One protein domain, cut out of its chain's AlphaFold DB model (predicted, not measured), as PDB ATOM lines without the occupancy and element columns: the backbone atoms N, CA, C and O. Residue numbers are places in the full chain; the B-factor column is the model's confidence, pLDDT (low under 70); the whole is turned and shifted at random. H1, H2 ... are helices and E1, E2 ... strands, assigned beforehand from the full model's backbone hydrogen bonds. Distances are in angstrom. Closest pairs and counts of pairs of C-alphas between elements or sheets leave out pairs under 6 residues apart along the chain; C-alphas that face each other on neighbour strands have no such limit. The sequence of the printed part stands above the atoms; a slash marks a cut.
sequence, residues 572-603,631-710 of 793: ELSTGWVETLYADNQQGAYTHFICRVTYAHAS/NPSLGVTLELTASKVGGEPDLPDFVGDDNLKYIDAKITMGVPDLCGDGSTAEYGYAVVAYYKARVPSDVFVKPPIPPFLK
ATOM      1  N   GLU A 572     217.374 200.389 195.541       42.81
ATOM      2  CA  GLU A 572     217.222 199.071 196.174       42.81
ATOM      3  C   GLU A 572     217.765 199.143 197.610       42.81
ATOM      4  O   GLU A 572     218.858 199.663 197.844       42.81
ATOM      5  N   LEU A 573     217.002 198.651 198.588       42.97
ATOM      6  CA  LEU A 573     217.459 198.522 199.977       42.97
ATOM      7  C   LEU A 573     218.226 197.199 200.135       42.97
ATOM      8  O   LEU A 573     217.791 196.174 199.618       42.97
ATOM      9  N   SER A 574     219.370 197.211 200.829       39.16
ATOM     10  CA  SER A 574     220.185 196.002 200.999       39.16
ATOM     11  C   SER A 574     219.560 195.023 202.000       39.16
ATOM     12  O   SER A 574     219.043 195.415 203.047       39.16
ATOM     13  N   THR A 575     219.658 193.730 201.691       41.28
ATOM     14  CA  THR A 575     219.061 192.615 202.450       41.28
ATOM     15  C   THR A 575     219.481 192.571 203.924       41.28
ATOM     16  O   THR A 575     218.656 192.277 204.782       41.28
ATOM     17  N   GLY A 576     220.719 192.961 204.251       46.31
ATOM     18  CA  GLY A 576     221.222 192.944 205.633       46.31
ATOM     19  C   GLY A 576     220.532 193.929 206.589       46.31
ATOM     20  O   GLY A 576     220.483 193.676 207.788       46.31
ATOM     21  N   TRP A 577     219.957 195.029 206.086       46.84
ATOM     22  CA  TRP A 577     219.158 195.953 206.908       46.84
ATOM     23  C   TRP A 577     217.747 195.416 207.183       46.84
ATOM     24  O   TRP A 577     217.164 195.705 208.227       46.84
ATOM     25  N   VAL A 578     217.204 194.625 206.254       44.12
ATOM     26  CA  VAL A 578     215.860 194.037 206.343       44.12
ATOM     27  C   VAL A 578     215.806 192.966 207.436       44.12
ATOM     28  O   VAL A 578     214.825 192.896 208.174       44.12
ATOM     29  N   GLU A 579     216.882 192.195 207.612       44.44
ATOM     30  CA  GLU A 579     216.987 191.163 208.655       44.44
ATOM     31  C   GLU A 579     217.008 191.748 210.076       44.44
ATOM     32  O   GLU A 579     216.375 191.200 210.976       44.44
ATOM     33  N   THR A 580     217.666 192.895 210.289       48.53
ATOM     34  CA  THR A 580     217.695 193.550 211.613       48.53
ATOM     35  C   THR A 580     216.340 194.169 211.973       48.53
ATOM     36  O   THR A 580     215.935 194.151 213.128       48.53
ATOM     37  N   LEU A 581     215.603 194.665 210.972       45.81
ATOM     38  CA  LEU A 581     214.242 195.194 211.119       45.81
ATOM     39  C   LEU A 581     213.192 194.105 211.396       45.81
ATOM     40  O   LEU A 581     212.156 194.393 211.997       45.81
ATOM     41  N   TYR A 582     213.462 192.864 210.982       43.81
ATOM     42  CA  TYR A 582     212.573 191.716 211.165       43.81
ATOM     43  C   TYR A 582     212.373 191.345 212.643       43.81
ATOM     44  O   TYR A 582     211.310 190.850 213.015       43.81
ATOM     45  N   ALA A 583     213.376 191.598 213.487       48.22
ATOM     46  CA  ALA A 583     213.357 191.197 214.891       48.22
ATOM     47  C   ALA A 583     212.495 192.109 215.785       48.22
ATOM     48  O   ALA A 583     211.962 191.637 216.787       48.22
ATOM     49  N   ASP A 584     212.318 193.384 215.418       47.31
ATOM     50  CA  ASP A 584     211.880 194.398 216.387       47.31
ATOM     51  C   ASP A 584     210.380 194.744 216.367       47.31
ATOM     52  O   ASP A 584     209.886 195.221 217.384       47.31
ATOM     53  N   ASN A 585     209.621 194.523 215.278       49.94
ATOM     54  CA  ASN A 585     208.316 195.209 215.145       49.94
ATOM     55  C   ASN A 585     207.054 194.399 214.794       49.94
ATOM     56  O   ASN A 585     205.998 195.018 214.740       49.94
ATOM     57  N   GLN A 586     207.079 193.077 214.576       48.38
ATOM     58  CA  GLN A 586     205.883 192.238 214.275       48.38
ATOM     59  C   GLN A 586     204.891 192.744 213.181       48.38
ATOM     60  O   GLN A 586     203.878 192.100 212.930       48.38
ATOM     61  N   GLN A 587     205.156 193.854 212.483       53.75
ATOM     62  CA  GLN A 587     204.225 194.529 211.560       53.75
ATOM     63  C   GLN A 587     204.436 194.170 210.078       53.75
ATOM     64  O   GLN A 587     203.927 194.862 209.192       53.75
ATOM     65  N   GLY A 588     205.143 193.070 209.808       56.56
ATOM     66  CA  GLY A 588     205.489 192.615 208.462       56.56
ATOM     67  C   GLY A 588     206.553 193.500 207.814       56.56
ATOM     68  O   GLY A 588     206.347 194.694 207.603       56.56
ATOM     69  N   ALA A 589     207.718 192.929 207.511       57.38
ATOM     70  CA  ALA A 589     208.788 193.660 206.844       57.38
ATOM     71  C   ALA A 589     208.536 193.714 205.331       57.38
ATOM     72  O   ALA A 589     208.038 192.759 204.730       57.38
ATOM     73  N   TYR A 590     208.898 194.838 204.717       62.75
ATOM     74  CA  TYR A 590     208.942 194.944 203.265       62.75
ATOM     75  C   TYR A 590     210.238 194.311 202.760       62.75
ATOM     76  O   TYR A 590     211.320 194.673 203.226       62.75
ATOM     77  N   THR A 591     210.130 193.369 201.828       56.62
ATOM     78  CA  THR A 591     211.267 192.585 201.314       56.62
ATOM     79  C   THR A 591     211.925 193.250 200.106       56.62
ATOM     80  O   THR A 591     213.137 193.134 199.926       56.62
ATOM     81  N   HIS A 592     211.163 194.005 199.306       66.69
ATOM     82  CA  HIS A 592     211.668 194.686 198.115       66.69
ATOM     83  C   HIS A 592     210.912 195.995 197.835       66.69
ATOM     84  O   HIS A 592     209.710 196.082 198.082       66.69
ATOM     85  N   PHE A 593     211.605 197.014 197.313       66.38
ATOM     86  CA  PHE A 593     211.011 198.289 196.899       66.38
ATOM     87  C   PHE A 593     211.760 198.872 195.695       66.38
ATOM     88  O   PHE A 593     212.979 199.003 195.752       66.38
ATOM     89  N   ILE A 594     211.038 199.271 194.641       70.75
ATOM     90  CA  ILE A 594     211.578 200.027 193.497       70.75
ATOM     91  C   ILE A 594     210.707 201.261 193.271       70.75
ATOM     92  O   ILE A 594     209.485 201.154 193.228       70.75
ATOM     93  N   CYS A 595     211.338 202.419 193.069       71.38
ATOM     94  CA  CYS A 595     210.686 203.684 192.731       71.38
ATOM     95  C   CYS A 595     211.273 204.251 191.432       71.38
ATOM     96  O   CYS A 595     212.474 204.517 191.383       71.38
ATOM     97  N   ARG A 596     210.445 204.464 190.401       72.25
ATOM     98  CA  ARG A 596     210.828 205.087 189.122       72.25
ATOM     99  C   ARG A 596     210.040 206.375 188.900       72.25
ATOM    100  O   ARG A 596     208.818 206.362 188.951       72.25
ATOM    101  N   VAL A 597     210.726 207.473 188.581       71.88
ATOM    102  CA  VAL A 597     210.104 208.781 188.301       71.88
ATOM    103  C   VAL A 597     210.393 209.200 186.861       71.88
ATOM    104  O   VAL A 597     211.554 209.364 186.511       71.88
ATOM    105  N   THR A 598     209.358 209.402 186.045       76.06
ATOM    106  CA  THR A 598     209.457 209.812 184.633       76.06
ATOM    107  C   THR A 598     208.875 211.206 184.422       76.06
ATOM    108  O   THR A 598     207.796 211.505 184.928       76.06
ATOM    109  N   TYR A 599     209.548 212.035 183.624       75.69
ATOM    110  CA  TYR A 599     209.135 213.400 183.296       75.69
ATOM    111  C   TYR A 599     208.688 213.498 181.834       75.69
ATOM    112  O   TYR A 599     209.395 213.044 180.939       75.69
ATOM    113  N   ALA A 600     207.535 214.113 181.576       75.31
ATOM    114  CA  ALA A 600     207.034 214.360 180.228       75.31
ATOM    115  C   ALA A 600     206.724 215.850 180.039       75.31
ATOM    116  O   ALA A 600     205.860 216.406 180.720       75.31
ATOM    117  N   HIS A 601     207.420 216.494 179.100       68.00
ATOM    118  CA  HIS A 601     207.136 217.870 178.696       68.00
ATOM    119  C   HIS A 601     206.179 217.876 177.503       68.00
ATOM    120  O   HIS A 601     206.473 217.288 176.466       68.00
ATOM    121  N   ALA A 602     205.065 218.596 177.628       57.75
ATOM    122  CA  ALA A 602     204.255 218.989 176.482       57.75
ATOM    123  C   ALA A 602     204.466 220.488 176.244       57.75
ATOM    124  O   ALA A 602     204.081 221.309 177.080       57.75
ATOM    125  N   SER A 603     205.112 220.851 175.136       54.62
ATOM    126  CA  SER A 603     205.200 222.233 174.663       54.62
ATOM    127  C   SER A 603     204.529 222.338 173.293       54.62
ATOM    128  O   SER A 603     204.960 221.728 172.320       54.62
ATOM    129  N   ASN A 631     201.968 227.354 177.207       54.53
ATOM    130  CA  ASN A 631     201.704 226.579 178.422       54.53
ATOM    131  C   ASN A 631     202.639 225.370 178.593       54.53
ATOM    132  O   ASN A 631     202.184 224.240 178.397       54.53
ATOM    133  N   PRO A 632     203.920 225.558 178.971       65.00
ATOM    134  CA  PRO A 632     204.743 224.416 179.342       65.00
ATOM    135  C   PRO A 632     204.021 223.653 180.459       65.00
ATOM    136  O   PRO A 632     203.689 224.220 181.496       65.00
ATOM    137  N   SER A 633     203.723 222.378 180.238       71.12
ATOM    138  CA  SER A 633     203.251 221.495 181.300       71.12
ATOM    139  C   SER A 633     204.240 220.361 181.472       71.12
ATOM    140  O   SER A 633     204.641 219.743 180.484       71.12
ATOM    141  N   LEU A 634     204.612 220.103 182.724       77.81
ATOM    142  CA  LEU A 634     205.416 218.954 183.109       77.81
ATOM    143  C   LEU A 634     204.509 217.925 183.784       77.81
ATOM    144  O   LEU A 634     203.945 218.194 184.850       77.81
ATOM    145  N   GLY A 635     204.353 216.774 183.138       82.62
ATOM    146  CA  GLY A 635     203.790 215.578 183.749       82.62
ATOM    147  C   GLY A 635     204.889 214.791 184.457       82.62
ATOM    148  O   GLY A 635     205.989 214.658 183.921       82.62
ATOM    149  N   VAL A 636     204.594 214.270 185.643       78.69
ATOM    150  CA  VAL A 636     205.480 213.375 186.396       78.69
ATOM    151  C   VAL A 636     204.747 212.054 186.606       78.69
ATOM    152  O   VAL A 636     203.627 212.052 187.107       78.69
ATOM    153  N   THR A 637     205.354 210.939 186.211       82.12
ATOM    154  CA  THR A 637     204.827 209.585 186.444       82.12
ATOM    155  C   THR A 637     205.717 208.871 187.446       82.12
ATOM    156  O   THR A 637     206.929 208.831 187.262       82.12
ATOM    157  N   LEU A 638     205.123 208.315 188.491       79.12
ATOM    158  CA  LEU A 638     205.798 207.575 189.545       79.12
ATOM    159  C   LEU A 638     205.369 206.110 189.494       79.12
ATOM    160  O   LEU A 638     204.194 205.832 189.698       79.12
ATOM    161  N   GLU A 639     206.305 205.190 189.294       82.38
ATOM    162  CA  GLU A 639     206.077 203.746 189.399       82.38
ATOM    163  C   GLU A 639     206.707 203.236 190.699       82.38
ATOM    164  O   GLU A 639     207.901 203.429 190.924       82.38
ATOM    165  N   LEU A 640     205.915 202.600 191.555       80.00
ATOM    166  CA  LEU A 640     206.344 201.983 192.807       80.00
ATOM    167  C   LEU A 640     206.004 200.497 192.756       80.00
ATOM    168  O   LEU A 640     204.871 200.155 192.436       80.00
ATOM    169  N   THR A 641     206.932 199.622 193.118       81.31
ATOM    170  CA  THR A 641     206.638 198.204 193.380       81.31
ATOM    171  C   THR A 641     207.157 197.846 194.756       81.31
ATOM    172  O   THR A 641     208.308 198.171 195.050       81.31
ATOM    173  N   ALA A 642     206.353 197.179 195.581       80.69
ATOM    174  CA  ALA A 642     206.827 196.654 196.856       80.69
ATOM    175  C   ALA A 642     206.166 195.323 197.220       80.69
ATOM    176  O   ALA A 642     205.063 195.028 196.760       80.69
ATOM    177  N   SER A 643     206.833 194.549 198.069       81.38
ATOM    178  CA  SER A 643     206.329 193.291 198.629       81.38
ATOM    179  C   SER A 643     206.398 193.318 200.157       81.38
ATOM    180  O   SER A 643     207.371 193.824 200.719       81.38
ATOM    181  N   LYS A 644     205.352 192.825 200.831       82.12
ATOM    182  CA  LYS A 644     205.232 192.780 202.299       82.12
ATOM    183  C   LYS A 644     204.869 191.377 202.766       82.12
ATOM    184  O   LYS A 644     203.899 190.798 202.284       82.12
ATOM    185  N   VAL A 645     205.603 190.866 203.748       80.88
ATOM    186  CA  VAL A 645     205.357 189.546 204.341       80.88
ATOM    187  C   VAL A 645     204.460 189.675 205.576       80.88
ATOM    188  O   VAL A 645     204.696 190.527 206.432       80.88
ATOM    189  N   GLY A 646     203.434 188.829 205.685       84.12
ATOM    190  CA  GLY A 646     202.604 188.664 206.888       84.12
ATOM    191  C   GLY A 646     201.289 189.450 206.920       84.12
ATOM    192  O   GLY A 646     200.429 189.143 207.741       84.12
ATOM    193  N   GLY A 647     201.076 190.415 206.024       81.62
ATOM    194  CA  GLY A 647     199.807 191.141 205.934       81.62
ATOM    195  C   GLY A 647     199.721 192.056 204.717       81.62
ATOM    196  O   GLY A 647     200.743 192.396 204.122       81.62
ATOM    197  N   GLU A 648     198.499 192.462 204.367       79.56
ATOM    198  CA  GLU A 648     198.251 193.361 203.238       79.56
ATOM    199  C   GLU A 648     198.974 194.715 203.455       79.56
ATOM    200  O   GLU A 648     199.049 195.216 204.588       79.56
ATOM    201  N   PRO A 649     199.598 195.289 202.413       78.81
ATOM    202  CA  PRO A 649     200.319 196.551 202.516       78.81
ATOM    203  C   PRO A 649     199.362 197.747 202.547       78.81
ATOM    204  O   PRO A 649     198.393 197.808 201.793       78.81
ATOM    205  N   ASP A 650     199.679 198.744 203.376       79.56
ATOM    206  CA  ASP A 650     198.950 200.013 203.385       79.56
ATOM    207  C   ASP A 650     199.211 200.786 202.086       79.56
ATOM    208  O   ASP A 650     200.360 200.946 201.653       79.56
ATOM    209  N   LEU A 651     198.146 201.307 201.475       75.50
ATOM    210  CA  LEU A 651     198.246 202.053 200.222       75.50
ATOM    211  C   LEU A 651     199.019 203.370 200.403       75.50
ATOM    212  O   LEU A 651     198.838 204.051 201.415       75.50
ATOM    213  N   PRO A 652     199.854 203.772 199.423       74.81
ATOM    214  CA  PRO A 652     200.611 205.003 199.521       74.81
ATOM    215  C   PRO A 652     199.733 206.249 199.649       74.81
ATOM    216  O   PRO A 652     198.713 206.384 198.980       74.81
ATOM    217  N   ASP A 653     200.161 207.185 200.495       78.31
ATOM    218  CA  ASP A 653     199.547 208.505 200.573       78.31
ATOM    219  C   ASP A 653     200.069 209.358 199.413       78.31
ATOM    220  O   ASP A 653     201.266 209.642 199.323       78.31
ATOM    221  N   PHE A 654     199.173 209.728 198.500       76.44
ATOM    222  CA  PHE A 654     199.505 210.460 197.277       76.44
ATOM    223  C   PHE A 654     199.516 211.986 197.453       76.44
ATOM    224  O   PHE A 654     199.552 212.723 196.462       76.44
ATOM    225  N   VAL A 655     199.489 212.489 198.694       73.75
ATOM    226  CA  VAL A 655     199.684 213.915 198.983       73.75
ATOM    227  C   VAL A 655     201.128 214.301 198.636       73.75
ATOM    228  O   VAL A 655     202.074 214.030 199.375       73.75
ATOM    229  N   GLY A 656     201.289 214.877 197.445       67.06
ATOM    230  CA  GLY A 656     202.570 215.318 196.903       67.06
ATOM    231  C   GLY A 656     203.044 216.667 197.451       67.06
ATOM    232  O   GLY A 656     202.359 217.326 198.227       67.06
ATOM    233  N   ASP A 657     204.233 217.063 197.000       75.62
ATOM    234  CA  ASP A 657     204.814 218.397 197.199       75.62
ATOM    235  C   ASP A 657     203.836 219.520 196.787       75.62
ATOM    236  O   ASP A 657     203.028 219.332 195.876       75.62
ATOM    237  N   ASP A 658     203.931 220.707 197.395       80.19
ATOM    238  CA  ASP A 658     203.083 221.867 197.076       80.19
ATOM    239  C   ASP A 658     203.124 222.244 195.584       80.19
ATOM    240  O   ASP A 658     202.143 222.780 195.044       80.19
ATOM    241  N   ASN A 659     204.231 221.937 194.896       80.38
ATOM    242  CA  ASN A 659     204.369 222.159 193.459       80.38
ATOM    243  C   ASN A 659     203.838 221.004 192.581       80.38
ATOM    244  O   ASN A 659     203.733 221.159 191.365       80.38
ATOM    245  N   LEU A 660     203.446 219.859 193.144       84.06
ATOM    246  CA  LEU A 660     202.849 218.743 192.409       84.06
ATOM    247  C   LEU A 660     201.357 218.626 192.710       84.06
ATOM    248  O   LEU A 660     200.916 218.416 193.834       84.06
ATOM    249  N   LYS A 661     200.537 218.709 191.665       86.50
ATOM    250  CA  LYS A 661     199.119 218.369 191.753       86.50
ATOM    251  C   LYS A 661     198.935 216.907 191.354       86.50
ATOM    252  O   LYS A 661     199.178 216.568 190.196       86.50
ATOM    253  N   TYR A 662     198.498 216.073 192.294       88.44
ATOM    254  CA  TYR A 662     198.059 214.705 192.010       88.44
ATOM    255  C   TYR A 662     196.955 214.710 190.944       88.44
ATOM    256  O   TYR A 662     196.035 215.533 191.004       88.44
ATOM    257  N   ILE A 663     197.085 213.835 189.948       90.88
ATOM    258  CA  ILE A 663     196.098 213.649 188.883       90.88
ATOM    259  C   ILE A 663     195.326 212.356 189.134       90.88
ATOM    260  O   ILE A 663     194.108 212.405 189.268       90.88
ATOM    261  N   ASP A 664     196.033 211.227 189.162       91.69
ATOM    262  CA  ASP A 664     195.449 209.888 189.228       91.69
ATOM    263  C   ASP A 664     196.510 208.855 189.646       91.69
ATOM    264  O   ASP A 664     197.708 209.130 189.555       91.69
ATOM    265  N   ALA A 665     196.093 207.662 190.063       90.88
ATOM    266  CA  ALA A 665     196.975 206.532 190.303       90.88
ATOM    267  C   ALA A 665     196.292 205.207 189.970       90.88
ATOM    268  O   ALA A 665     195.153 204.949 190.351       90.88
ATOM    269  N   LYS A 666     197.039 204.319 189.315       91.88
ATOM    270  CA  LYS A 666     196.645 202.933 189.086       91.88
ATOM    271  C   LYS A 666     197.383 202.029 190.060       91.88
ATOM    272  O   LYS A 666     198.607 201.943 190.016       91.88
ATOM    273  N   ILE A 667     196.629 201.322 190.894       90.50
ATOM    274  CA  ILE A 667     197.157 200.365 191.869       90.50
ATOM    275  C   ILE A 667     196.822 198.956 191.384       90.50
ATOM    276  O   ILE A 667     195.683 198.672 191.024       90.50
ATOM    277  N   THR A 668     197.825 198.087 191.335       91.12
ATOM    278  CA  THR A 668     197.690 196.674 190.973       91.12
ATOM    279  C   THR A 668     198.215 195.844 192.134       91.12
ATOM    280  O   THR A 668     199.413 195.856 192.405       91.12
ATOM    281  N   MET A 669     197.318 195.146 192.826       88.00
ATOM    282  CA  MET A 669     197.696 194.191 193.867       88.00
ATOM    283  C   MET A 669     198.111 192.878 193.198       88.00
ATOM    284  O   MET A 669     197.413 192.382 192.313       88.00
ATOM    285  N   GLY A 670     199.269 192.351 193.582       86.94
ATOM    286  CA  GLY A 670     199.706 191.011 193.217       86.94
ATOM    287  C   GLY A 670     198.877 189.958 193.950       86.94
ATOM    288  O   GLY A 670     198.313 190.225 195.013       86.94
ATOM    289  N   VAL A 671     198.794 188.760 193.374       89.19
ATOM    290  CA  VAL A 671     198.245 187.606 194.094       89.19
ATOM    291  C   VAL A 671     199.212 187.285 195.240       89.19
ATOM    292  O   VAL A 671     200.416 187.286 194.993       89.19
ATOM    293  N   PRO A 672     198.733 187.062 196.475       89.50
ATOM    294  CA  PRO A 672     199.619 186.726 197.581       89.50
ATOM    295  C   PRO A 672     200.317 185.390 197.314       89.50
ATOM    296  O   PRO A 672     199.640 184.383 197.093       89.50
ATOM    297  N   ASP A 673     201.645 185.380 197.360       89.50
ATOM    298  CA  ASP A 673     202.453 184.163 197.268       89.50
ATOM    299  C   ASP A 673     202.798 183.673 198.677       89.50
ATOM    300  O   ASP A 673     202.928 184.464 199.604       89.50
ATOM    301  N   LEU A 674     202.931 182.363 198.880       88.12
ATOM    302  CA  LEU A 674     203.395 181.843 200.169       88.12
ATOM    303  C   LEU A 674     204.922 181.938 200.239       88.12
ATOM    304  O   LEU A 674     205.624 181.502 199.326       88.12
ATOM    305  N   CYS A 675     205.438 182.475 201.343       84.06
ATOM    306  CA  CYS A 675     206.859 182.478 201.657       84.06
ATOM    307  C   CYS A 675     207.404 181.043 201.775       84.06
ATOM    308  O   CYS A 675     206.660 180.067 201.876       84.06
ATOM    309  N   GLY A 676     208.735 180.908 201.827       80.81
ATOM    310  CA  GLY A 676     209.410 179.605 201.943       80.81
ATOM    311  C   GLY A 676     209.052 178.788 203.197       80.81
ATOM    312  O   GLY A 676     209.380 177.607 203.259       80.81
ATOM    313  N   ASP A 677     208.362 179.389 204.171       84.06
ATOM    314  CA  ASP A 677     207.814 178.716 205.354       84.06
ATOM    315  C   ASP A 677     206.465 178.007 205.103       84.06
ATOM    316  O   ASP A 677     205.938 177.345 205.998       84.06
ATOM    317  N   GLY A 678     205.893 178.149 203.902       87.50
ATOM    318  CA  GLY A 678     204.645 177.516 203.478       87.50
ATOM    319  C   GLY A 678     203.388 177.998 204.208       87.50
ATOM    320  O   GLY A 678     202.329 177.401 204.017       87.50
ATOM    321  N   SER A 679     203.474 179.036 205.043       83.81
ATOM    322  CA  SER A 679     202.352 179.492 205.879       83.81
ATOM    323  C   SER A 679     202.181 181.007 205.937       83.81
ATOM    324  O   SER A 679     201.066 181.474 206.175       83.81
ATOM    325  N   THR A 680     203.226 181.784 205.655       85.25
ATOM    326  CA  THR A 680     203.153 183.244 205.637       85.25
ATOM    327  C   THR A 680     202.932 183.744 204.214       85.25
ATOM    328  O   THR A 680     203.656 183.366 203.302       85.25
ATOM    329  N   ALA A 681     201.932 184.603 204.007       83.69
ATOM    330  CA  ALA A 681     201.674 185.211 202.704       83.69
ATOM    331  C   ALA A 681     202.540 186.468 202.484       83.69
ATOM    332  O   ALA A 681     202.612 187.346 203.351       83.69
ATOM    333  N   GLU A 682     203.161 186.563 201.314       86.81
ATOM    334  CA  GLU A 682     203.834 187.730 200.759       86.81
ATOM    335  C   GLU A 682     202.908 188.428 199.760       86.81
ATOM    336  O   GLU A 682     202.488 187.866 198.750       86.81
ATOM    337  N   TYR A 683     202.582 189.681 200.049       86.69
ATOM    338  CA  TYR A 683     201.711 190.514 199.234       86.69
ATOM    339  C   TYR A 683     202.566 191.464 198.401       86.69
ATOM    340  O   TYR A 683     203.207 192.361 198.949       86.69
ATOM    341  N   GLY A 684     202.564 191.295 197.081       86.44
ATOM    342  CA  GLY A 684     203.136 192.265 196.146       86.44
ATOM    343  C   GLY A 684     202.122 193.343 195.764       86.44
ATOM    344  O   GLY A 684     200.932 193.068 195.652       86.44
ATOM    345  N   TYR A 685     202.564 194.568 195.501       86.12
ATOM    346  CA  TYR A 685     201.750 195.571 194.814       86.12
ATOM    347  C   TYR A 685     202.601 196.462 193.911       86.12
ATOM    348  O   TYR A 685     203.791 196.680 194.149       86.12
ATOM    349  N   ALA A 686     201.965 196.992 192.869       86.75
ATOM    350  CA  ALA A 686     202.528 197.966 191.950       86.75
ATOM    351  C   ALA A 686     201.604 199.185 191.844       86.75
ATOM    352  O   ALA A 686     200.398 199.047 191.652       86.75
ATOM    353  N   VAL A 687     202.157 200.387 191.950       86.81
ATOM    354  CA  VAL A 687     201.428 201.656 191.874       86.81
ATOM    355  C   VAL A 687     202.043 202.510 190.780       86.81
ATOM    356  O   VAL A 687     203.249 202.725 190.773       86.81
ATOM    357  N   VAL A 688     201.214 203.043 189.888       88.56
ATOM    358  CA  VAL A 688     201.611 204.055 188.906       88.56
ATOM    359  C   VAL A 688     200.812 205.322 189.175       88.56
ATOM    360  O   VAL A 688     199.616 205.346 188.905       88.56
ATOM    361  N   ALA A 689     201.444 206.358 189.723       86.56
ATOM    362  CA  ALA A 689     200.810 207.634 190.048       86.56
ATOM    363  C   ALA A 689     201.233 208.744 189.076       86.56
ATOM    364  O   ALA A 689     202.403 208.864 188.717       86.56
ATOM    365  N   TYR A 690     200.283 209.584 188.678       86.88
ATOM    366  CA  TYR A 690     200.457 210.682 187.737       86.88
ATOM    367  C   TYR A 690     200.287 212.025 188.448       86.88
ATOM    368  O   TYR A 690     199.296 212.262 189.141       86.88
ATOM    369  N   TYR A 691     201.228 212.937 188.229       87.00
ATOM    370  CA  TYR A 691     201.229 214.287 188.785       87.00
ATOM    371  C   TYR A 691     201.415 215.331 187.685       87.00
ATOM    372  O   TYR A 691     202.038 215.077 186.652       87.00
ATOM    373  N   LYS A 692     200.913 216.542 187.933       86.88
ATOM    374  CA  LYS A 692     201.164 217.734 187.117       86.88
ATOM    375  C   LYS A 692     201.890 218.782 187.949       86.88
ATOM    376  O   LYS A 692     201.380 219.172 188.999       86.88
ATOM    377  N   ALA A 693     203.030 219.280 187.475       83.75
ATOM    378  CA  ALA A 693     203.702 220.397 188.136       83.75
ATOM    379  C   ALA A 693     202.872 221.686 188.000       83.75
ATOM    380  O   ALA A 693     202.383 221.995 186.907       83.75
ATOM    381  N   ARG A 694     202.711 222.445 189.091       81.25
ATOM    382  CA  ARG A 694     202.049 223.761 189.079       81.25
ATOM    383  C   ARG A 694     202.956 224.815 188.446       81.25
ATOM    384  O   ARG A 694     202.490 225.612 187.639       81.25
ATOM    385  N   VAL A 695     204.248 224.761 188.765       83.12
ATOM    386  CA  VAL A 695     205.320 225.597 188.223       83.12
ATOM    387  C   VAL A 695     206.363 224.677 187.572       83.12
ATOM    388  O   VAL A 695     207.225 224.137 188.265       83.12
ATOM    389  N   PRO A 696     206.303 224.463 186.242       75.44
ATOM    390  CA  PRO A 696     207.193 223.543 185.521       75.44
ATOM    391  C   PRO A 696     208.685 223.887 185.612       75.44
ATOM    392  O   PRO A 696     209.520 223.028 185.352       75.44
ATOM    393  N   SER A 697     209.019 225.140 185.931       69.31
ATOM    394  CA  SER A 697     210.396 225.623 186.062       69.31
ATOM    395  C   SER A 697     211.025 225.352 187.430       69.31
ATOM    396  O   SER A 697     212.222 225.576 187.577       69.31
ATOM    397  N   ASP A 698     210.248 224.902 188.420       66.19
ATOM    398  CA  ASP A 698     210.669 224.807 189.824       66.19
ATOM    399  C   ASP A 698     210.460 223.397 190.395       66.19
ATOM    400  O   ASP A 698     209.699 223.170 191.334       66.19
ATOM    401  N   VAL A 699     211.048 222.393 189.748       59.06
ATOM    402  CA  VAL A 699     210.695 220.995 190.020       59.06
ATOM    403  C   VAL A 699     211.812 220.319 190.804       59.06
ATOM    404  O   VAL A 699     212.678 219.652 190.246       59.06
ATOM    405  N   PHE A 700     211.756 220.468 192.126       57.28
ATOM    406  CA  PHE A 700     212.329 219.498 193.055       57.28
ATOM    407  C   PHE A 700     211.212 218.554 193.501       57.28
ATOM    408  O   PHE A 700     210.396 218.897 194.348       57.28
ATOM    409  N   VAL A 701     211.143 217.359 192.909       55.59
ATOM    410  CA  VAL A 701     210.164 216.351 193.331       55.59
ATOM    411  C   VAL A 701     210.688 215.648 194.573       55.59
ATOM    412  O   VAL A 701     211.626 214.856 194.491       55.59
ATOM    413  N   LYS A 702     210.051 215.881 195.722       60.25
ATOM    414  CA  LYS A 702     210.076 214.889 196.798       60.25
ATOM    415  C   LYS A 702     209.197 213.725 196.337       60.25
ATOM    416  O   LYS A 702     207.997 213.944 196.159       60.25
ATOM    417  N   PRO A 703     209.744 212.523 196.074       54.28
ATOM    418  CA  PRO A 703     208.895 211.390 195.738       54.28
ATOM    419  C   PRO A 703     207.928 211.169 196.910       54.28
ATOM    420  O   PRO A 703     208.358 211.287 198.064       54.28
ATOM    421  N   PRO A 704     206.637 210.901 196.658       57.88
ATOM    422  CA  PRO A 704     205.715 210.579 197.734       57.88
ATOM    423  C   PRO A 704     206.271 209.361 198.465       57.88
ATOM    424  O   PRO A 704     206.680 208.366 197.862       57.88
ATOM    425  N   ILE A 705     206.368 209.505 199.778       60.19
ATOM    426  CA  ILE A 705     206.974 208.507 200.643       60.19
ATOM    427  C   ILE A 705     205.846 207.565 201.050       60.19
ATOM    428  O   ILE A 705     204.892 208.025 201.690       60.19
ATOM    429  N   PRO A 706     205.923 206.269 200.705       58.78
ATOM    430  CA  PRO A 706     204.931 205.309 201.151       58.78
ATOM    431  C   PRO A 706     204.744 205.385 202.683       58.78
ATOM    432  O   PRO A 706     205.729 205.579 203.397       58.78
ATOM    433  N   PRO A 707     203.519 205.255 203.223       58.31
ATOM    434  CA  PRO A 707     203.198 205.414 204.638       58.31
ATOM    435  C   PRO A 707     204.111 204.627 205.569       58.31
ATOM    436  O   PRO A 707     204.533 205.152 206.593       58.31
ATOM    437  N   PHE A 708     204.501 203.420 205.168       62.25
ATOM    438  CA  PHE A 708     205.409 202.566 205.928       62.25
ATOM    439  C   PHE A 708     206.858 203.074 205.975       62.25
ATOM    440  O   PHE A 708     207.596 202.730 206.892       62.25
ATOM    441  N   LEU A 709     207.272 203.936 205.041       59.94
ATOM    442  CA  LEU A 709     208.549 204.649 205.091       59.94
ATOM    443  C   LEU A 709     208.441 206.004 205.811       59.94
ATOM    444  O   LEU A 709     209.479 206.578 206.129       59.94
ATOM    445  N   LYS A 710     207.242 206.526 206.126       62.25
ATOM    446  CA  LYS A 710     207.075 207.830 206.808       62.25
ATOM    447  C   LYS A 710     207.772 207.917 208.180       62.25
ATOM    448  O   LYS A 710     208.412 208.946 208.419       62.25
TER     449      LYS A 710
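AT A GLANCE: This is residues 572 to 603 and 631 to 710 of the 793 residues of an uncharacterized protein of Limnoglobus roseus (UniProt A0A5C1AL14). A long, twisted sheet of four strands makes a rod; the unnamed stretches 646 to 659 and 694 to 706 run over one face, and helix H1 sits by one end of edge strand E1. The 112 printed residues include H1, E1, E2, E3, E4 and H2, in that order. The antiparallel sheet runs E1, E2, E4, E3; the class is mostly strand. The whole is loose, radius of gyration of the C-alphas 16.5 A, spans 55 by 26 by 19 A.

HOW THE PARTS SIT: H1, residues 575 to 582, has 3 of 4 O i to N i+4 pairs within hydrogen-bond range. It only grazes the sheet; the closest C-alphas of H1 and E1, residues 590 to 603, are those of Val 578 and Thr 591, 7.0 A apart. E1 and E2, residues 631 to 645, are antiparallel at 169 degrees; N 596 and O 639, 2.8 A apart, are within hydrogen-bond range. E2 and E4, residues 681 to 693, are antiparallel; N 640 and O 687 are 2.8 A apart. E3, residues 660 to 669, and E4 form a hairpin; N 688 and O 666 are 2.8 A apart. H2, residues 707 to 710, is not on the sheet and is too short for an O i to N i+4 pair.

IN THESE COORDINATES: H1 begins at C-alpha 575 (219.061, 192.615, 202.450). E1 is 39.7 A long, E2 45.3 A and E4 38.1 A; E3 bends by 62 degrees at residue 663. H2 ends at C-alpha 710 (207.075, 207.830, 206.808).

THE WHOLE: Residues 604 to 630 are not printed; C-alphas 603 and 631 are 6.7 A apart. The links E2 to E3, E3 to E4 and E4 to H2 are long. In this model 42 printed residues have pLDDT under 70, among them 572 to 593 and 697 to 710.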